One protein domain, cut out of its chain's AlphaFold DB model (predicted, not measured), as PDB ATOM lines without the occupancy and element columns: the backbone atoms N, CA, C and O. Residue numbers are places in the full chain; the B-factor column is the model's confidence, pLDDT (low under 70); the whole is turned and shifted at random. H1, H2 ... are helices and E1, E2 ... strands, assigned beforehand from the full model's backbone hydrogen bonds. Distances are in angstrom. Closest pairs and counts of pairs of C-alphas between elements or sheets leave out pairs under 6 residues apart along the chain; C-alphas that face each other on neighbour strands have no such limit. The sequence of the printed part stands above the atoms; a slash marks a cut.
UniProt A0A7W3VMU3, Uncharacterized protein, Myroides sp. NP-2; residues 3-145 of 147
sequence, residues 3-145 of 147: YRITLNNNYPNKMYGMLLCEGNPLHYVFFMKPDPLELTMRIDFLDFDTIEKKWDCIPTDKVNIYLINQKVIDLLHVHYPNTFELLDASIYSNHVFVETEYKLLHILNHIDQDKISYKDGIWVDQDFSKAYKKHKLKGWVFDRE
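AT A GLANCE: This is residues 3 to 145 of the 147 residues of an uncharacterized protein of Myroides sp. NP-2 (UniProt A0A7W3VMU3). What would one see first in this model? Three small four-stranded sheets follow one another along the longest axis: the sheet of E4, E5, E9 and E6 lies between that of E10, E11, E1 and E12 at one end and that of E2, E3, E7 and E8 at the other. H3 and H4 lie side by side, H3 over the sheet in between and H4 over the sheet that holds E1, while the short H1 sits in a loop from E2 to E3. What is it built of? The printed part has 143 residues, with four named helices and twelve named strands, in the order E1 E2 H1 E3 H2 E4 E5 H3 E6 E7 E8 E9 E10 E11 H4 E12; the class is mixed, helices and strands. The sheets E10 E11 E1 E12 and E4 E5 E9 E6 are antiparallel and E2 E3 E7 E8 is mixed. How large is it? It is compact, with a radius of gyration of the C-alphas of 14.4 A and spans of 41 by 32 by 23 A.

HOW THE PARTS SIT: Where does the first strand belong? E1, residues 3 to 7, is an inner strand between E11, residues 122 to 125, with N 5 and O 122 at 2.8 A, and E12, residues 140 to 144, with N 6 and O 141 at 2.9 A. E11 forms a hairpin with the edge strand E10, residues 116 to 118, with N 123 and O 117 at 2.8 A. H4, residues 126 to 134, is on this sheet at a height over the sheet of 9.6 A and runs along the strands, its line at 1 degree to that of E1 on the local plane. What does E2 join? E2, residues 18 to 21, is antiparallel to E3, residues 41 to 45, with N 20 and O 42 at 2.8 A. E3 is parallel to E7, residues 90 to 93, with N 45 and O 92 at 2.8 A, and E7 forms a hairpin with E8, residues 96 to 98, with N 93 and O 96 at 2.8 A. H1, residues 27 to 30, and H2, residues 48 to 52, only graze this sheet. How is the third sheet made? E4, residues 57 to 59, forms a hairpin with E5, residues 66 to 68, with N 58 and O 67 at 2.7 A; E9, residues 103 to 107, follows with N 68 and O 103 at 2.8 A, then E6, residues 84 to 87, with N 85 and O 106 at 2.8 A. H3, residues 70 to 79, is on this sheet at a height of 8.7 A and lies only just over E9, with 3 C-alphas on it. E5, H3, E6 and E11, H4, E12 are split strand-helix-strand units, each with another strand between its two strands, and both crossovers are right-handed. What ties the helices? H3 and H4 touch at a shallow tilt of 31 degrees, opposite ways, the closest C-alphas being those of His 79 and Phe 128, 6.6 A apart. In H2, H3 and H4 every O i to N i+4 pair is within hydrogen-bond range; H1 is too short for such a pair.

IN THESE COORDINATES: Where do the first and last elements lie? E1 begins at C-alpha 3, (13.888, -6.724, 95.823), and E12 ends at C-alpha 144, (12.520, -3.948, 99.295). Which elements are longest? H3 measures 14.4 A from C-alpha 70 at (9.724, -12.188, 75.015) to C-alpha 79; E3 measures 13.4 A, E12 13.1 A, E1 12.6 A, E9 12.5 A and H4 12.3 A.

THE WHOLE: How far does it reach? The two C-alphas farthest apart are those of Val 96 and Gln 113, 42.4 A. Is it continuous? The printed part has no cut, and no link is long. Where is confidence low? The mean pLDDT of the printed part is 86.4, and residue 9, residues 12 to 15, residues 22 to 27 and residues 112 to 114 are under 70.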
ATOM      1  N   TYR A   3      15.284  -7.098  95.936       92.56
ATOM      2  CA  TYR A   3      13.888  -6.724  95.823       92.56
ATOM      3  C   TYR A   3      13.057  -7.970  95.573       92.56
ATOM      4  O   TYR A   3      13.400  -8.776  94.707       92.56
ATOM      5  N   ARG A   4      11.949  -8.107  96.289       92.50
ATOM      6  CA  ARG A   4      10.953  -9.133  96.017       92.50
ATOM      7  C   ARG A   4      10.063  -8.677  94.871       92.50
ATOM      8  O   ARG A   4       9.571  -7.550  94.866       92.50
ATOM      9  N   ILE A   5       9.841  -9.565  93.912       92.31
ATOM     10  CA  ILE A   5       8.826  -9.384  92.882       92.31
ATOM     11  C   ILE A   5       7.450  -9.605  93.500       92.31
ATOM     12  O   ILE A   5       7.154 -10.676  94.035       92.31
ATOM     13  N   THR A   6       6.594  -8.602  93.358       88.00
ATOM     14  CA  THR A   6       5.169  -8.674  93.676       88.00
ATOM     15  C   THR A   6       4.346  -8.174  92.486       88.00
ATOM     16  O   THR A   6       4.875  -7.910  91.402       88.00
ATOM     17  N   LEU A   7       3.025  -8.104  92.642       83.56
ATOM     18  CA  LEU A   7       2.105  -7.717  91.575       83.56
ATOM     19  C   LEU A   7       1.632  -6.281  91.730       83.56
ATOM     20  O   LEU A   7       1.399  -5.790  92.830       83.56
ATOM     21  N   ASN A   8       1.414  -5.619  90.598       75.69
ATOM     22  CA  ASN A   8       0.790  -4.303  90.592       75.69
ATOM     23  C   ASN A   8      -0.634  -4.360  91.197       75.69
ATOM     24  O   ASN A   8      -1.459  -5.179  90.801       75.69
ATOM     25  N   ASN A   9      -0.989  -3.440  92.094       65.62
ATOM     26  CA  ASN A   9      -2.334  -3.400  92.695       65.62
ATOM     27  C   ASN A   9      -3.467  -3.217  91.664       65.62
ATOM     28  O   ASN A   9      -4.626  -3.501  91.951       65.62
ATOM     29  N   ASN A  10      -3.137  -2.774  90.448       72.06
ATOM     30  CA  ASN A  10      -4.075  -2.633  89.338       72.06
ATOM     31  C   ASN A  10      -4.266  -3.916  88.503       72.06
ATOM     32  O   ASN A  10      -4.758  -3.801  87.377       72.06
ATOM     33  N   TYR A  11      -3.877  -5.103  88.995       73.56
ATOM     34  CA  TYR A  11      -4.235  -6.403  88.400       73.56
ATOM     35  C   TYR A  11      -5.712  -6.767  88.700       73.56
ATOM     36  O   TYR A  11      -6.066  -6.993  89.856       73.56
ATOM     37  N   PRO A  12      -6.608  -6.837  87.699       57.06
ATOM     38  CA  PRO A  12      -8.056  -7.070  87.920       57.06
ATOM     39  C   PRO A  12      -8.515  -8.490  88.413       57.06
ATOM     40  O   PRO A  12      -8.858  -9.341  87.602       57.06
ATOM     41  N   ASN A  13      -8.549  -8.846  89.703       59.94
ATOM     42  CA  ASN A  13      -8.847 -10.248  90.137       59.94
ATOM     43  C   ASN A  13     -10.252 -10.772  89.696       59.94
ATOM     44  O   ASN A  13     -11.249 -10.088  89.915       59.94
ATOM     45  N   LYS A  14     -10.385 -11.924  89.001       45.78
ATOM     46  CA  LYS A  14     -10.745 -13.258  89.569       45.78
ATOM     47  C   LYS A  14     -10.311 -14.493  88.744       45.78
ATOM     48  O   LYS A  14     -10.482 -15.603  89.234       45.78
ATOM     49  N   MET A  15      -9.776 -14.349  87.525       58.03
ATOM     50  CA  MET A  15      -9.390 -15.490  86.661       58.03
ATOM     51  C   MET A  15      -8.153 -15.169  85.807       58.03
ATOM     52  O   MET A  15      -8.229 -15.066  84.585       58.03
ATOM     53  N   TYR A  16      -7.012 -14.969  86.465       71.50
ATOM     54  CA  TYR A  16      -5.763 -14.537  85.825       71.50
ATOM     55  C   TYR A  16      -4.993 -15.595  85.048       71.50
ATOM     56  O   TYR A  16      -3.902 -15.304  84.590       71.50
ATOM     57  N   GLY A  17      -5.525 -16.800  84.912       81.25
ATOM     58  CA  GLY A  17      -4.771 -17.942  84.420       81.25
ATOM     59  C   GLY A  17      -4.825 -19.043  85.459       81.25
ATOM     60  O   GLY A  17      -3.986 -19.108  86.356       81.25
ATOM     61  N   MET A  18      -5.852 -19.878  85.364       88.50
ATOM     62  CA  MET A  18      -5.974 -21.081  86.174       88.50
ATOM     63  C   MET A  18      -4.963 -22.100  85.657       88.50
ATOM     64  O   MET A  18      -5.142 -22.648  84.570       88.50
ATOM     65  N   LEU A  19      -3.898 -22.326  86.422       87.38
ATOM     66  CA  LEU A  19      -2.865 -23.297  86.095       87.38
ATOM     67  C   LEU A  19      -3.379 -24.706  86.396       87.38
ATOM     68  O   LEU A  19      -3.612 -25.084  87.548       87.38
ATOM     69  N   LEU A  20      -3.506 -25.492  85.336       84.25
ATOM     70  CA  LEU A  20      -3.825 -26.906  85.358       84.25
ATOM     71  C   LEU A  20      -2.596 -27.694  84.905       84.25
ATOM     72  O   LEU A  20      -1.979 -27.400  83.884       84.25
ATOM     73  N   CYS A  21      -2.247 -28.733  85.654       79.50
ATOM     74  CA  CYS A  21      -1.201 -29.662  85.261       79.50
ATOM     75  C   CYS A  21      -1.737 -31.078  85.436       79.50
ATOM     76  O   CYS A  21      -2.210 -31.431  86.516       79.50
ATOM     77  N   GLU A  22      -1.704 -31.872  84.367       64.25
ATOM     78  CA  GLU A  22      -2.452 -33.132  84.284       64.25
ATOM     79  C   GLU A  22      -1.909 -34.252  85.196       64.25
ATOM     80  O   GLU A  22      -2.543 -35.295  85.309       64.25
ATOM     81  N   GLY A  23      -0.775 -34.057  85.890       56.78
ATOM     82  CA  GLY A  23      -0.106 -35.150  86.612       56.78
ATOM     83  C   GLY A  23      -0.211 -35.191  88.143       56.78
ATOM     84  O   GLY A  23      -0.304 -36.290  88.678       56.78
ATOM     85  N   ASN A  24      -0.199 -34.086  88.896       60.12
ATOM     86  CA  ASN A  24      -0.358 -34.122  90.362       60.12
ATOM     87  C   ASN A  24      -0.417 -32.693  90.934       60.12
ATOM     88  O   ASN A  24       0.343 -31.839  90.473       60.12
ATOM     89  N   PRO A  25      -1.189 -32.410  92.002       59.84
ATOM     90  CA  PRO A  25      -1.036 -31.170  92.767       59.84
ATOM     91  C   PRO A  25       0.401 -30.909  93.257       59.84
ATOM     92  O   PRO A  25       0.755 -29.757  93.440       59.84
ATOM     93  N   LEU A  26       1.275 -31.914  93.394       64.69
ATOM     94  CA  LEU A  26       2.695 -31.704  93.714       64.69
ATOM     95  C   LEU A  26       3.456 -30.854  92.680       64.69
ATOM     96  O   LEU A  26       4.519 -30.336  93.000       64.69
ATOM     97  N   HIS A  27       2.938 -30.676  91.464       68.31
ATOM     98  CA  HIS A  27       3.633 -29.982  90.376       68.31
ATOM     99  C   HIS A  27       3.963 -28.516  90.676       68.31
ATOM    100  O   HIS A  27       5.048 -28.072  90.324       68.31
ATOM    101  N   TYR A  28       3.131 -27.786  91.429       73.12
ATOM    102  CA  TYR A  28       3.508 -26.425  91.848       73.12
ATOM    103  C   TYR A  28       4.632 -26.422  92.899       73.12
ATOM    104  O   TYR A  28       5.362 -25.444  93.006       73.12
ATOM    105  N   VAL A  29       4.803 -27.508  93.666       74.19
ATOM    106  CA  VAL A  29       5.932 -27.659  94.603       74.19
ATOM    107  C   VAL A  29       7.235 -27.848  93.830       74.19
ATOM    108  O   VAL A  29       8.291 -27.440  94.301       74.19
ATOM    109  N   PHE A  30       7.182 -28.430  92.631       74.25
ATOM    110  CA  PHE A  30       8.361 -28.556  91.778       74.25
ATOM    111  C   PHE A  30       8.850 -27.207  91.241       74.25
ATOM    112  O   PHE A  30      10.054 -27.053  91.116       74.25
ATOM    113  N   PHE A  31       7.979 -26.202  91.081       77.31
ATOM    114  CA  PHE A  31       8.404 -24.814  90.816       77.31
ATOM    115  C   PHE A  31       9.196 -24.177  91.973       77.31
ATOM    116  O   PHE A  31       9.735 -23.081  91.835       77.31
ATOM    117  N   MET A  32       9.218 -24.827  93.142       75.12
ATOM    118  CA  MET A  32      10.025 -24.430  94.295       75.12
ATOM    119  C   MET A  32      11.333 -25.229  94.394       75.12
ATOM    120  O   MET A  32      12.030 -25.111  95.405       75.12
ATOM    121  N   LYS A  33      11.645 -26.077  93.408       78.88
ATOM    122  CA  LYS A  33      12.875 -26.868  93.368       78.88
ATOM    123  C   LYS A  33      13.823 -26.317  92.304       78.88
ATOM    124  O   LYS A  33      13.360 -25.931  91.242       78.88
ATOM    125  N   PRO A  34      15.142 -26.400  92.525       76.50
ATOM    126  CA  PRO A  34      16.146 -25.896  91.585       76.50
ATOM    127  C   PRO A  34      16.296 -26.716  90.291       76.50
ATOM    128  O   PRO A  34      17.215 -26.471  89.514       76.50
ATOM    129  N   ASP A  35      15.451 -27.723  90.077       81.75
ATOM    130  CA  ASP A  35      15.653 -28.747  89.058       81.75
ATOM    131  C   ASP A  35      14.824 -28.442  87.804       81.75
ATOM    132  O   ASP A  35      13.636 -28.154  87.944       81.75
ATOM    133  N   PRO A  36      15.392 -28.568  86.591       81.00
ATOM    134  CA  PRO A  36      14.640 -28.430  85.349       81.00
ATOM    135  C   PRO A  36      13.387 -29.307  85.303       81.00
ATOM    136  O   PRO A  36      13.398 -30.456  85.763       81.00
ATOM    137  N   LEU A  37      12.312 -28.776  84.726       82.81
ATOM    138  CA  LEU A  37      11.006 -29.426  84.689       82.81
ATOM    139  C   LEU A  37      10.599 -29.810  83.268       82.81
ATOM    140  O   LEU A  37      10.593 -28.996  82.351       82.81
ATOM    141  N   GLU A  38      10.127 -31.044  83.113       80.31
ATOM    142  CA  GLU A  38       9.436 -31.507  81.908       80.31
ATOM    143  C   GLU A  38       7.972 -31.785  82.260       80.31
ATOM    144  O   GLU A  38       7.613 -32.866  82.730       80.31
ATOM    145  N   LEU A  39       7.118 -30.771  82.096       78.56
ATOM    146  CA  LEU A  39       5.705 -30.829  82.470       78.56
ATOM    147  C   LEU A  39       4.815 -30.349  81.327       78.56
ATOM    148  O   LEU A  39       5.043 -29.290  80.747       78.56
ATOM    149  N   THR A  40       3.732 -31.078  81.063       83.06
ATOM    150  CA  THR A  40       2.638 -30.575  80.229       83.06
ATOM    151  C   THR A  40       1.733 -29.690  81.079       83.06
ATOM    152  O   THR A  40       1.119 -30.146  82.049       83.06
ATOM    153  N   MET A  41       1.665 -28.407  80.734       88.19
ATOM    154  CA  MET A  41       0.913 -27.407  81.487       88.19
ATOM    155  C   MET A  41      -0.160 -26.766  80.628       88.19
ATOM    156  O   MET A  41       0.065 -26.453  79.461       88.19
ATOM    157  N   ARG A  42      -1.321 -26.539  81.231       91.62
ATOM    158  CA  ARG A  42      -2.447 -25.826  80.643       91.62
ATOM    159  C   ARG A  42      -2.785 -24.636  81.523       91.62
ATOM    160  O   ARG A  42      -2.800 -24.759  82.744       91.62
ATOM    161  N   ILE A  43      -3.079 -23.494  80.916       91.31
ATOM    162  CA  ILE A  43      -3.504 -22.308  81.659       91.31
ATOM    163  C   ILE A  43      -4.762 -21.741  81.020       91.31
ATOM    164  O   ILE A  43      -4.752 -21.362  79.851       91.31
ATOM    165  N   ASP A  44      -5.838 -21.678  81.799       91.75
ATOM    166  CA  ASP A  44      -7.128 -21.163  81.344       91.75
ATOM    167  C   ASP A  44      -7.359 -19.722  81.814       91.75
ATOM    168  O   ASP A  44      -7.327 -19.408  83.008       91.75
ATOM    169  N   PHE A  45      -7.662 -18.855  80.859       91.25
ATOM    170  CA  PHE A  45      -8.048 -17.465  81.033       91.25
ATOM    171  C   PHE A  45      -9.498 -17.261  80.604       91.25
ATOM    172  O   PHE A  45     -10.004 -17.956  79.722       91.25
ATOM    173  N   LEU A  46     -10.161 -16.254  81.174       89.94
ATOM    174  CA  LEU A  46     -11.439 -15.783  80.626       89.94
ATOM    175  C   LEU A  46     -11.257 -14.992  79.331       89.94
ATOM    176  O   LEU A  46     -12.048 -15.143  78.411       89.94
ATOM    177  N   ASP A  47     -10.244 -14.125  79.301       89.56
ATOM    178  CA  ASP A  47      -9.934 -13.237  78.181       89.56
ATOM    179  C   ASP A  47      -8.421 -12.977  78.167       89.56
ATOM    180  O   ASP A  47      -7.923 -12.044  78.804       89.56
ATOM    181  N   PHE A  48      -7.679 -13.865  77.505       91.69
ATOM    182  CA  PHE A  48      -6.227 -13.737  77.371       91.69
ATOM    183  C   PHE A  48      -5.839 -12.564  76.461       91.69
ATOM    184  O   PHE A  48      -4.926 -11.818  76.805       91.69
ATOM    185  N   ASP A  49      -6.577 -12.334  75.373       90.12
ATOM    186  CA  ASP A  49      -6.315 -11.288  74.374       90.12
ATOM    187  C   ASP A  49      -6.257  -9.881  74.988       90.12
ATOM    188  O   ASP A  49      -5.463  -9.024  74.585       90.12
ATOM    189  N   THR A  50      -7.116  -9.598  75.970       90.06
ATOM    190  CA  THR A  50      -7.075  -8.327  76.707       90.06
ATOM    191  C   THR A  50      -5.875  -8.257  77.654       90.06
ATOM    192  O   THR A  50      -5.284  -7.184  77.835       90.06
ATOM    193  N   ILE A  51      -5.497  -9.381  78.268       89.06
ATOM    194  CA  ILE A  51      -4.383  -9.463  79.219       89.06
ATOM    195  C   ILE A  51      -3.046  -9.284  78.490       89.06
ATOM    196  O   ILE A  51      -2.253  -8.434  78.909       89.06
ATOM    197  N   GLU A  52      -2.815  -9.995  77.386       91.12
ATOM    198  CA  GLU A  52      -1.545  -9.968  76.641       91.12
ATOM    199  C   GLU A  52      -1.207  -8.580  76.076       91.12
ATOM    200  O   GLU A  52      -0.039  -8.200  75.996       91.12
ATOM    201  N   LYS A  53      -2.227  -7.775  75.741       90.88
ATOM    202  CA  LYS A  53      -2.058  -6.396  75.250       90.88
ATOM    203  C   LYS A  53      -1.598  -5.442  76.345       90.88
ATOM    204  O   LYS A  53      -1.094  -4.352  76.056       90.88
ATOM    205  N   LYS A  54      -1.828  -5.803  77.608       90.00
ATOM    206  CA  LYS A  54      -1.625  -4.914  78.749       90.00
ATOM    207  C   LYS A  54      -0.414  -5.287  79.592       90.00
ATOM    208  O   LYS A  54       0.191  -4.365  80.138       90.00
ATOM    209  N   TRP A  55      -0.080  -6.563  79.725       92.56
ATOM    210  CA  TRP A  55       0.835  -7.045  80.757       92.56
ATOM    211  C   TRP A  55       1.958  -7.875  80.164       92.56
ATOM    212  O   TRP A  55       1.671  -8.827  79.466       92.56
ATOM    213  N   ASP A  56       3.213  -7.553  80.475       95.06
ATOM    214  CA  ASP A  56       4.367  -8.326  80.003       95.06
ATOM    215  C   ASP A  56       4.691  -9.516  80.925       95.06
ATOM    216  O   ASP A  56       5.218 -10.530  80.470       95.06
ATOM    217  N   CYS A  57       4.342  -9.403  82.210       93.38
ATOM    218  CA  CYS A  57       4.347 -10.497  83.180       93.38
ATOM    219  C   CYS A  57       2.906 -10.765  83.621       93.38
ATOM    220  O   CYS A  57       2.185  -9.826  83.930       93.38
ATOM    221  N   ILE A  58       2.457 -12.010  83.693       92.31
ATOM    222  CA  ILE A  58       1.077 -12.359  84.041       92.31
ATOM    223  C   ILE A  58       1.125 -13.411  85.153       92.31
ATOM    224  O   ILE A  58       1.737 -14.458  84.955       92.31
ATOM    225  N   PRO A  59       0.538 -13.164  86.335       89.69
ATOM    226  CA  PRO A  59       0.471 -14.179  87.379       89.69
ATOM    227  C   PRO A  59      -0.505 -15.291  87.007       89.69
ATOM    228  O   PRO A  59      -1.482 -15.048  86.308       89.69
ATOM    229  N   THR A  60      -0.284 -16.482  87.544       88.69
ATOM    230  CA  THR A  60      -1.295 -17.548  87.564       88.69
ATOM    231  C   THR A  60      -2.108 -17.507  88.864       88.69
ATOM    232  O   THR A  60      -1.864 -16.679  89.746       88.69
ATOM    233  N   ASP A  61      -3.068 -18.419  89.019       86.12
ATOM    234  CA  ASP A  61      -3.749 -18.665  90.296       86.12
ATOM    235  C   ASP A  61      -2.822 -19.261  91.375       86.12
ATOM    236  O   ASP A  61      -3.206 -19.345  92.546       86.12
ATOM    237  N   LYS A  62      -1.603 -19.675  91.005       85.31
ATOM    238  CA  LYS A  62      -0.578 -20.158  91.931       85.31
ATOM    239  C   LYS A  62       0.406 -19.049  92.280       85.31
ATOM    240  O   LYS A  62       0.853 -18.267  91.443       85.31
ATOM    241  N   VAL A  63       0.760 -19.010  93.558       81.75
ATOM    242  CA  VAL A  63       1.613 -17.968  94.130       81.75
ATOM    243  C   VAL A  63       2.998 -18.001  93.477       81.75
ATOM    244  O   VAL A  63       3.623 -19.054  93.388       81.75
ATOM    245  N   ASN A  64       3.481 -16.832  93.053       84.12
ATOM    246  CA  ASN A  64       4.799 -16.627  92.442       84.12
ATOM    247  C   ASN A  64       5.080 -17.431  91.159       84.12
ATOM    248  O   ASN A  64       6.242 -17.556  90.778       84.12
ATOM    249  N   ILE A  65       4.052 -17.954  90.487       88.75
ATOM    250  CA  ILE A  65       4.189 -18.581  89.170       88.75
ATOM    251  C   ILE A  65       3.648 -17.607  88.129       88.75
ATOM    252  O   ILE A  65       2.487 -17.189  88.201       88.75
ATOM    253  N   TYR A  66       4.503 -17.241  87.175       92.31
ATOM    254  CA  TYR A  66       4.232 -16.189  86.201       92.31
ATOM    255  C   TYR A  66       4.443 -16.685  84.772       92.31
ATOM    256  O   TYR A  66       5.443 -17.337  84.475       92.31
ATOM    257  N   LEU A  67       3.534 -16.298  83.883       94.06
ATOM    258  CA  LEU A  67       3.789 -16.224  82.452       94.06
ATOM    259  C   LEU A  67       4.530 -14.927  82.134       94.06
ATOM    260  O   LEU A  67       4.211 -13.872  82.685       94.06
ATOM    261  N   ILE A  68       5.485 -14.982  81.219       96.12
ATOM    262  CA  ILE A  68       6.248 -13.818  80.768       96.12
ATOM    263  C   ILE A  68       6.388 -13.822  79.249       96.12
ATOM    264  O   ILE A  68       6.521 -14.884  78.643       96.12
ATOM    265  N   ASN A  69       6.357 -12.641  78.633       96.69
ATOM    266  CA  ASN A  69       6.595 -12.500  77.195       96.69
ATOM    267  C   ASN A  69       8.080 -12.321  76.851       96.69
ATOM    268  O   ASN A  69       8.935 -12.152  77.727       96.69
ATOM    269  N   GLN A  70       8.366 -12.278  75.545       97.06
ATOM    270  CA  GLN A  70       9.724 -12.188  75.015       97.06
ATOM    271  C   GLN A  70      10.526 -10.999  75.565       97.06
ATOM    272  O   GLN A  70      11.709 -11.139  75.848       97.06
ATOM    273  N   LYS A  71       9.902  -9.841  75.818       97.12
ATOM    274  CA  LYS A  71      10.631  -8.662  76.326       97.12
ATOM    275  C   LYS A  71      11.202  -8.893  77.723       97.12
ATOM    276  O   LYS A  71      12.293  -8.423  78.042       97.12
ATOM    277  N   VAL A  72      10.439  -9.572  78.577       97.06
ATOM    278  CA  VAL A  72      10.868  -9.912  79.940       97.06
ATOM    279  C   VAL A  72      11.917 -11.016  79.880       97.06
ATOM    280  O   VAL A  72      12.914 -10.941  80.594       97.06
ATOM    281  N   ILE A  73      11.724 -11.994  78.990       97.25
ATOM    282  CA  ILE A  73      12.685 -13.069  78.725       97.25
ATOM    283  C   ILE A  73      14.044 -12.500  78.301       97.25
ATOM    284  O   ILE A  73      15.065 -12.891  78.867       97.25
ATOM    285  N   ASP A  74      14.071 -11.566  77.353       97.31
ATOM    286  CA  ASP A  74      15.301 -10.927  76.875       97.31
ATOM    287  C   ASP A  74      16.026 -10.212  78.021       97.31
ATOM    288  O   ASP A  74      17.240 -10.342  78.188       97.31
ATOM    289  N   LEU A  75      15.275  -9.498  78.865       97.06
ATOM    290  CA  LEU A  75      15.842  -8.805  80.017       97.06
ATOM    291  C   LEU A  75      16.416  -9.784  81.055       97.06
ATOM    292  O   LEU A  75      17.494  -9.537  81.598       97.06
ATOM    293  N   LEU A  76      15.724 -10.894  81.321       95.88
ATOM    294  CA  LEU A  76      16.215 -11.946  82.212       95.88
ATOM    295  C   LEU A  76      17.498 -12.586  81.672       95.88
ATOM    296  O   LEU A  76      18.436 -12.765  82.441       95.88
ATOM    297  N   HIS A  77      17.595 -12.862  80.368       95.62
ATOM    298  CA  HIS A  77      18.815 -13.412  79.762       95.62
ATOM    299  C   HIS A  77      20.026 -12.486  79.916       95.62
ATOM    300  O   HIS A  77      21.135 -12.960  80.156       95.62
ATOM    301  N   VAL A  78      19.823 -11.170  79.804       95.12
ATOM    302  CA  VAL A  78      20.897 -10.178  79.977       95.12
ATOM    303  C   VAL A  78      21.422 -10.159  81.414       95.12
ATOM    304  O   VAL A  78      22.627 -10.035  81.628       95.12
ATOM    305  N   HIS A  79      20.531 -10.256  82.402       93.50
ATOM    306  CA  HIS A  79      20.903 -10.107  83.811       93.50
ATOM    307  C   HIS A  79      21.291 -11.427  84.483       93.50
ATOM    308  O   HIS A  79      22.208 -11.447  85.308       93.50
ATOM    309  N   TYR A  80      20.604 -12.515  84.140       91.75
ATOM    310  CA  TYR A  80      20.635 -13.778  84.872       91.75
ATOM    311  C   TYR A  80      20.748 -15.007  83.951       91.75
ATOM    312  O   TYR A  80      19.924 -15.926  84.028       91.75
ATOM    313  N   PRO A  81      21.766 -15.067  83.078       88.25
ATOM    314  CA  PRO A  81      21.940 -16.203  82.179       88.25
ATOM    315  C   PRO A  81      22.071 -17.516  82.970       88.25
ATOM    316  O   PRO A  81      22.805 -17.576  83.956       88.25
ATOM    317  N   ASN A  82      21.388 -18.571  82.514       87.56
ATOM    318  CA  ASN A  82      21.424 -19.929  83.085       87.56
ATOM    319  C   ASN A  82      20.889 -20.070  84.525       87.56
ATOM    320  O   ASN A  82      21.231 -21.026  85.214       87.56
ATOM    321  N   THR A  83      20.071 -19.130  85.002       90.31
ATOM    322  CA  THR A  83      19.485 -19.178  86.364       90.31
ATOM    323  C   THR A  83      17.983 -19.458  86.376       90.31
ATOM    324  O   THR A  83      17.362 -19.536  87.436       90.31
ATOM    325  N   PHE A  84      17.392 -19.586  85.196       91.56
ATOM    326  CA  PHE A  84      15.982 -19.851  84.987       91.56
ATOM    327  C   PHE A  84      15.816 -20.704  83.735       91.56
ATOM    328  O   PHE A  84      16.701 -20.754  82.878       91.56
ATOM    329  N   GLU A  85      14.655 -21.319  83.620       92.69
ATOM    330  CA  GLU A  85      14.182 -21.953  82.405       92.69
ATOM    331  C   GLU A  85      12.808 -21.404  82.017       92.69
ATOM    332  O   GLU A  85      12.111 -20.746  82.801       92.69
ATOM    333  N   LEU A  86      12.447 -21.662  80.765       94.12
ATOM    334  CA  LEU A  86      11.181 -21.263  80.176       94.12
ATOM    335  C   LEU A  86      10.420 -22.520  79.809       94.12
ATOM    336  O   LEU A  86      10.882 -23.313  78.992       94.12
ATOM    337  N   LEU A  87       9.254 -22.676  80.414       92.06
ATOM    338  CA  LEU A  87       8.414 -23.836  80.208       92.06
ATOM    339  C   LEU A  87       7.260 -23.487  79.271       92.06
ATOM    340  O   LEU A  87       6.613 -22.441  79.408       92.06
ATOM    341  N   ASP A  88       6.990 -24.387  78.332       91.19
ATOM    342  CA  ASP A  88       5.831 -24.284  77.458       91.19
ATOM    343  C   ASP A  88       4.539 -24.557  78.232       91.19
ATOM    344  O   ASP A  88       4.456 -25.461  79.065       91.19
ATOM    345  N   ALA A  89       3.505 -23.772  77.934       90.69
ATOM    346  CA  ALA A  89       2.165 -23.973  78.460       90.69
ATOM    347  C   ALA A  89       1.136 -23.805  77.341       90.69
ATOM    348  O   ALA A  89       1.203 -22.864  76.551       90.69
ATOM    349  N   SER A  90       0.157 -24.705  77.284       93.62
ATOM    350  CA  SER A  90      -1.005 -24.562  76.416       93.62
ATOM    351  C   SER A  90      -1.960 -23.533  77.016       93.62
ATOM    352  O   SER A  90      -2.589 -23.777  78.049       93.62
ATOM    353  N   ILE A  91      -2.058 -22.371  76.378       94.06
ATOM    354  CA  ILE A  91      -2.887 -21.263  76.849       94.06
ATOM    355  C   ILE A  91      -4.275 -21.352  76.220       94.06
ATOM    356  O   ILE A  91      -4.415 -21.575  75.018       94.06
ATOM    357  N   TYR A  92      -5.307 -21.173  77.039       94.56
ATOM    358  CA  TYR A  92      -6.698 -21.157  76.606       94.56
ATOM    359  C   TYR A  92      -7.375 -19.861  77.048       94.56
ATOM    360  O   TYR A  92      -7.238 -19.446  78.194       94.56
ATOM    361  N   SER A  93      -8.146 -19.247  76.157       93.56
ATOM    362  CA  SER A  93      -8.987 -18.076  76.416       93.56
ATOM    363  C   SER A  93     -10.439 -18.465  76.183       93.56
ATOM    364  O   SER A  93     -10.799 -18.887  75.084       93.56
ATOM    365  N   ASN A  94     -11.269 -18.411  77.227       91.75
ATOM    366  CA  ASN A  94     -12.657 -18.877  77.194       91.75
ATOM    367  C   ASN A  94     -12.798 -20.281  76.557       91.75
ATOM    368  O   ASN A  94     -13.627 -20.509  75.678       91.75
ATOM    369  N   HIS A  95     -11.939 -21.216  76.983       90.12
ATOM    370  CA  HIS A  95     -11.847 -22.601  76.489       90.12
ATOM    371  C   HIS A  95     -11.379 -22.786  75.035       90.12
ATOM    372  O   HIS A  95     -11.364 -23.919  74.548       90.12
ATOM    373  N   VAL A  96     -10.940 -21.728  74.354       94.88
ATOM    374  CA  VAL A  96     -10.332 -21.801  73.018       94.88
ATOM    375  C   VAL A  96      -8.818 -21.712  73.150       94.88
ATOM    376  O   VAL A  96      -8.320 -20.849  73.864       94.88
ATOM    377  N   PHE A  97      -8.087 -22.609  72.487       96.00
ATOM    378  CA  PHE A  97      -6.625 -22.567  72.473       96.00
ATOM    379  C   PHE A  97      -6.127 -21.282  71.800       96.00
ATOM    380  O   PHE A  97      -6.642 -20.901  70.747       96.00
ATOM    381  N   VAL A  98      -5.124 -20.644  72.399       94.88
ATOM    382  CA  VAL A  98      -4.505 -19.418  71.894       94.88
ATOM    383  C   VAL A  98      -3.022 -19.664  71.652       94.88
ATOM    384  O   VAL A  98      -2.286 -20.049  72.562       94.88
ATOM    385  N   GLU A  99      -2.578 -19.410  70.423       94.81
ATOM    386  CA  GLU A  99      -1.155 -19.374  70.100       94.81
ATOM    387  C   GLU A  99      -0.532 -18.106  70.676       94.81
ATOM    388  O   GLU A  99      -1.005 -16.997  70.431       94.81
ATOM    389  N   THR A 100       0.531 -18.265  71.460       94.19
ATOM    390  CA  THR A 100       1.187 -17.135  72.107       94.19
ATOM    391  C   THR A 100       2.655 -17.418  72.405       94.19
ATOM    392  O   THR A 100       3.077 -18.566  72.541       94.19
ATOM    393  N   GLU A 101       3.436 -16.348  72.520       92.88
ATOM    394  CA  GLU A 101       4.864 -16.406  72.847       92.88
ATOM    395  C   GLU A 101       5.132 -16.405  74.358       92.88
ATOM    396  O   GLU A 101       6.282 -16.533  74.775       92.88
ATOM    397  N   TYR A 102       4.099 -16.254  75.197       96.06
ATOM    398  CA  TYR A 102       4.284 -16.289  76.647       96.06
ATOM    399  C   TYR A 102       4.775 -17.663  77.100       96.06
ATOM    400  O   TYR A 102       4.250 -18.698  76.689       96.06
ATOM    401  N   LYS A 103       5.758 -17.659  77.999       95.56
ATOM    402  CA  LYS A 103       6.313 -18.863  78.628       95.56
ATOM    403  C   LYS A 103       6.163 -18.786  80.133       95.56
ATOM    404  O   LYS A 103       6.177 -17.693  80.702       95.56
ATOM    405  N   LEU A 104       6.043 -19.938  80.783       93.69
ATOM    406  CA  LEU A 104       6.110 -20.009  82.237       93.69
ATOM    407  C   LEU A 104       7.558 -19.845  82.690       93.69
ATOM    408  O   LEU A 104       8.455 -20.521  82.191       93.69
ATOM    409  N   LEU A 105       7.767 -18.946  83.647       93.94
ATOM    410  CA  LEU A 105       9.068 -18.728  84.260       93.94
ATOM    411  C   LEU A 105       9.283 -19.722  85.399       93.94
ATOM    412  O   LEU A 105       8.508 -19.736  86.359       93.94
ATOM    413  N   HIS A 106      10.379 -20.469  85.332       91.62
ATOM    414  CA  HIS A 106      10.851 -21.286  86.440       91.62
ATOM    415  C   HIS A 106      12.275 -20.872  86.824       91.62
ATOM    416  O   HIS A 106      13.183 -20.877  85.999       91.62
ATOM    417  N   ILE A 107      12.459 -20.437  88.070       90.88
ATOM    418  CA  ILE A 107      13.759 -20.006  88.589       90.88
ATOM    419  C   ILE A 107      14.463 -21.226  89.162       90.88
ATOM    420  O   ILE A 107      13.933 -21.847  90.067       90.88
ATOM    421  N   LEU A 108      15.662 -21.530  88.671       87.69
ATOM    422  CA  LEU A 108      16.426 -22.714  89.080       87.69
ATOM    423  C   LEU A 108      17.265 -22.461  90.335       87.69
ATOM    424  O   LEU A 108      17.834 -23.379  90.916       87.69
ATOM    425  N   ASN A 109      17.394 -21.207  90.759       83.38
ATOM    426  CA  ASN A 109      18.209 -20.866  91.909       83.38
ATOM    427  C   ASN A 109      17.376 -20.638  93.168       83.38
ATOM    428  O   ASN A 109      16.536 -19.743  93.211       83.38
ATOM    429  N   HIS A 110      17.659 -21.404  94.219       77.38
ATOM    430  CA  HIS A 110      16.943 -21.349  95.498       77.38
ATOM    431  C   HIS A 110      17.853 -20.992  96.681       77.38
ATOM    432  O   HIS A 110      17.447 -21.102  97.839       77.38
ATOM    433  N   ILE A 111      19.091 -20.562  96.414       71.19
ATOM    434  CA  ILE A 111      20.063 -20.172  97.437       71.19
ATOM    435  C   ILE A 111      20.187 -18.643  97.457       71.19
ATOM    436  O   ILE A 111      20.302 -17.986  96.428       71.19
ATOM    437  N   ASP A 112      20.188 -18.055  98.657       63.19
ATOM    438  CA  ASP A 112      20.110 -16.600  98.862       63.19
ATOM    439  C   ASP A 112      21.371 -15.815  98.431       63.19
ATOM    440  O   ASP A 112      21.414 -14.591  98.536       63.19
ATOM    441  N   GLN A 113      22.408 -16.485  97.926       60.69
ATOM    442  CA  GLN A 113      23.681 -15.849  97.561       60.69
ATOM    443  C   GLN A 113      23.705 -15.280  96.137       60.69
ATOM    444  O   GLN A 113      24.646 -14.569  95.785       60.69
ATOM    445  N   ASP A 114      22.661 -15.525  95.347       65.75
ATOM    446  CA  ASP A 114      22.633 -15.168  93.933       65.75
ATOM    447  C   ASP A 114      21.750 -13.967  93.587       65.75
ATOM    448  O   ASP A 114      20.919 -13.496  94.371       65.75
ATOM    449  N   LYS A 115      21.986 -13.439  92.379       77.00
ATOM    450  CA  LYS A 115      21.371 -12.202  91.874       77.00
ATOM    451  C   LYS A 115      19.875 -12.334  91.567       77.00
ATOM    452  O   LYS A 115      19.166 -11.332  91.618       77.00
ATOM    453  N   ILE A 116      19.419 -13.552  91.278       85.38
ATOM    454  CA  ILE A 116      18.009 -13.943  91.250       85.38
ATOM    455  C   ILE A 116      17.842 -15.237  92.046       85.38
ATOM    456  O   ILE A 116      18.672 -16.138  91.927       85.38
ATOM    457  N   SER A 117      16.802 -15.325  92.872       86.75
ATOM    458  CA  SER A 117      16.546 -16.515  93.689       86.75
ATOM    459  C   SER A 117      15.067 -16.695  94.011       86.75
ATOM    460  O   SER A 117      14.341 -15.713  94.176       86.75
ATOM    461  N   TYR A 118      14.630 -17.942  94.167       84.31
ATOM    462  CA  TYR A 118      13.290 -18.299  94.613       84.31
ATOM    463  C   TYR A 118      13.318 -18.845  96.048       84.31
ATOM    464  O   TYR A 118      13.929 -19.877  96.322       84.31
ATOM    465  N   LYS A 119      12.628 -18.165  96.971       82.12
ATOM    466  CA  LYS A 119      12.513 -18.559  98.392       82.12
ATOM    467  C   LYS A 119      11.047 -18.638  98.816       82.12
ATOM    468  O   LYS A 119      10.410 -19.675  98.686       82.12
ATOM    469  N   ASP A 120      10.495 -17.519  99.259       82.19
ATOM    470  CA  ASP A 120       9.064 -17.270  99.476       82.19
ATOM    471  C   ASP A 120       8.447 -16.444  98.323       82.19
ATOM    472  O   ASP A 120       7.279 -16.049  98.346       82.19
ATOM    473  N   GLY A 121       9.255 -16.177  97.301       85.88
ATOM    474  CA  GLY A 121       8.958 -15.429  96.093       85.88
ATOM    475  C   GLY A 121      10.207 -15.299  95.241       85.88
ATOM    476  O   GLY A 121      11.260 -15.827  95.599       85.88
ATOM    477  N   ILE A 122      10.072 -14.610  94.111       90.62
ATOM    478  CA  ILE A 122      11.204 -14.320  93.234       90.62
ATOM    479  C   ILE A 122      11.873 -13.050  93.747       90.62
ATOM    480  O   ILE A 122      11.250 -11.991  93.811       90.62
ATOM    481  N   TRP A 123      13.142 -13.163  94.104       92.62
ATOM    482  CA  TRP A 123      13.985 -12.064  94.546       92.62
ATOM    483  C   TRP A 123      14.965 -11.706  93.441       92.62
ATOM    484  O   TRP A 123      15.553 -12.596  92.839       92.62
ATOM    485  N   VAL A 124      15.149 -10.414  93.188       93.56
ATOM    486  CA  VAL A 124      16.029  -9.876  92.143       93.56
ATOM    487  C   VAL A 124      16.933  -8.782  92.696       93.56
ATOM    488  O   VAL A 124      16.624  -8.134  93.699       93.56
ATOM    489  N   ASP A 125      18.055  -8.543  92.032       92.75
ATOM    490  CA  ASP A 125      18.939  -7.432  92.364       92.75
ATOM    491  C   ASP A 125      18.381  -6.059  91.939       92.75
ATOM    492  O   ASP A 125      17.424  -5.905  91.169       92.75
ATOM    493  N   GLN A 126      18.997  -5.006  92.481       93.06
ATOM    494  CA  GLN A 126      18.606  -3.632  92.185       93.06
ATOM    495  C   GLN A 126      18.744  -3.286  90.695       93.06
ATOM    496  O   GLN A 126      17.935  -2.507  90.179       93.06
ATOM    497  N   ASP A 127      19.753  -3.825  90.016       94.25
ATOM    498  CA  ASP A 127      20.063  -3.463  88.634       94.25
ATOM    499  C   ASP A 127      18.973  -3.947  87.684       94.25
ATOM    500  O   ASP A 127      18.506  -3.167  86.846       94.25
ATOM    501  N   PHE A 128      18.472  -5.168  87.879       95.38
ATOM    502  CA  PHE A 128      17.312  -5.654  87.140       95.38
ATOM    503  C   PHE A 128      16.066  -4.817  87.417       95.38
ATOM    504  O   PHE A 128      15.400  -4.393  86.474       95.38
ATOM    505  N   SER A 129      15.770  -4.485  88.682       94.88
ATOM    506  CA  SER A 129      14.585  -3.669  89.010       94.88
ATOM    507  C   SER A 129      14.604  -2.305  88.294       94.88
ATOM    508  O   SER A 129      13.576  -1.819  87.808       94.88
ATOM    509  N   LYS A 130      15.787  -1.684  88.177       95.69
ATOM    510  CA  LYS A 130      15.982  -0.420  87.453       95.69
ATOM    511  C   LYS A 130      15.816  -0.622  85.952       95.69
ATOM    512  O   LYS A 130      15.150   0.188  85.305       95.69
ATOM    513  N   ALA A 131      16.397  -1.685  85.402       97.12
ATOM    514  CA  ALA A 131      16.296  -2.001  83.985       97.12
ATOM    515  C   ALA A 131      14.849  -2.313  83.575       97.12
ATOM    516  O   ALA A 131      14.376  -1.766  82.578       97.12
ATOM    517  N   TYR A 132      14.109  -3.081  84.375       96.75
ATOM    518  CA  TYR A 132      12.694  -3.393  84.158       96.75
ATOM    519  C   TYR A 132      11.847  -2.115  84.073       96.75
ATOM    520  O   TYR A 132      11.108  -1.904  83.107       96.75
ATOM    521  N   LYS A 133      12.030  -1.195  85.034       95.44
ATOM    522  CA  LYS A 133      11.358   0.117  85.042       95.44
ATOM    523  C   LYS A 133      11.752   0.975  83.836       95.44
ATOM    524  O   LYS A 133      10.889   1.610  83.233       95.44
ATOM    525  N   LYS A 134      13.033   0.976  83.449       97.00
ATOM    526  CA  LYS A 134      13.539   1.720  82.281       97.00
ATOM    527  C   LYS A 134      12.898   1.244  80.972       97.00
ATOM    528  O   LYS A 134      12.546   2.079  80.142       97.00
ATOM    529  N   HIS A 135      12.704  -0.065  80.817       96.38
ATOM    530  CA  HIS A 135      12.031  -0.663  79.658       96.38
ATOM    531  C   HIS A 135      10.500  -0.535  79.711       96.38
ATOM    532  O   HIS A 135       9.827  -0.926  78.762       96.38
ATOM    533  N   LYS A 136       9.945   0.057  80.782       95.12
ATOM    534  CA  LYS A 136       8.501   0.241  81.000       95.12
ATOM    535  C   LYS A 136       7.715  -1.073  80.917       95.12
ATOM    536  O   LYS A 136       6.562  -1.063  80.480       95.12
ATOM    537  N   LEU A 137       8.338  -2.179  81.332       95.62
ATOM    538  CA  LEU A 137       7.683  -3.481  81.385       95.62
ATOM    539  C   LEU A 137       6.587  -3.455  82.448       95.62
ATOM    540  O   LEU A 137       6.703  -2.776  83.476       95.62
ATOM    541  N   LYS A 138       5.489  -4.146  82.167       93.62
ATOM    542  CA  LYS A 138       4.298  -4.121  83.005       93.62
ATOM    543  C   LYS A 138       4.092  -5.461  83.671       93.62
ATOM    544  O   LYS A 138       3.946  -6.483  83.008       93.62
ATOM    545  N   GLY A 139       3.945  -5.402  84.983       91.12
ATOM    546  CA  GLY A 139       3.279  -6.445  85.730       91.12
ATOM    547  C   GLY A 139       3.878  -6.718  87.085       91.12
ATOM    548  O   GLY A 139       3.181  -6.748  88.100       91.12
ATOM    549  N   TRP A 140       5.196  -6.793  87.110       93.94
ATOM    550  CA  TRP A 140       5.920  -6.867  88.358       93.94
ATOM    551  C   TRP A 140       6.095  -5.489  88.978       93.94
ATOM    552  O   TRP A 140       6.334  -4.485  88.296       93.94
ATOM    553  N   VAL A 141       5.979  -5.462  90.296       92.75
ATOM    554  CA  VAL A 141       6.463  -4.384  91.151       92.75
ATOM    555  C   VAL A 141       7.509  -4.964  92.106       92.75
ATOM    556  O   VAL A 141       7.713  -6.177  92.143       92.75
ATOM    557  N   PHE A 142       8.265  -4.090  92.763       93.44
ATOM    558  CA  PHE A 142       9.503  -4.463  93.445       93.44
ATOM    559  C   PHE A 142       9.505  -3.882  94.850       93.44
ATOM    560  O   PHE A 142       9.718  -2.673  94.997       93.44
ATOM    561  N   ASP A 143       9.319  -4.753  95.833       91.12
ATOM    562  CA  ASP A 143       9.312  -4.411  97.254       91.12
ATOM    563  C   ASP A 143      10.695  -4.686  97.842       91.12
ATOM    564  O   ASP A 143      11.375  -5.635  97.443       91.12
ATOM    565  N   ARG A 144      11.176  -3.812  98.723       89.19
ATOM    566  CA  ARG A 144      12.520  -3.948  99.295       89.19
ATOM    567  C   ARG A 144      12.546  -5.026 100.371       89.19
ATOM    568  O   ARG A 144      11.563  -5.249 101.051       89.19
ATOM    569  N   GLU A 145      13.705  -5.657 100.542       75.44
ATOM    570  CA  GLU A 145      13.939  -6.662 101.593       75.44
ATOM    571  C   GLU A 145      13.717  -6.131 103.025       75.44
ATOM    572  O   GLU A 145      13.367  -6.903 103.910       75.44
TER     573      GLU A 145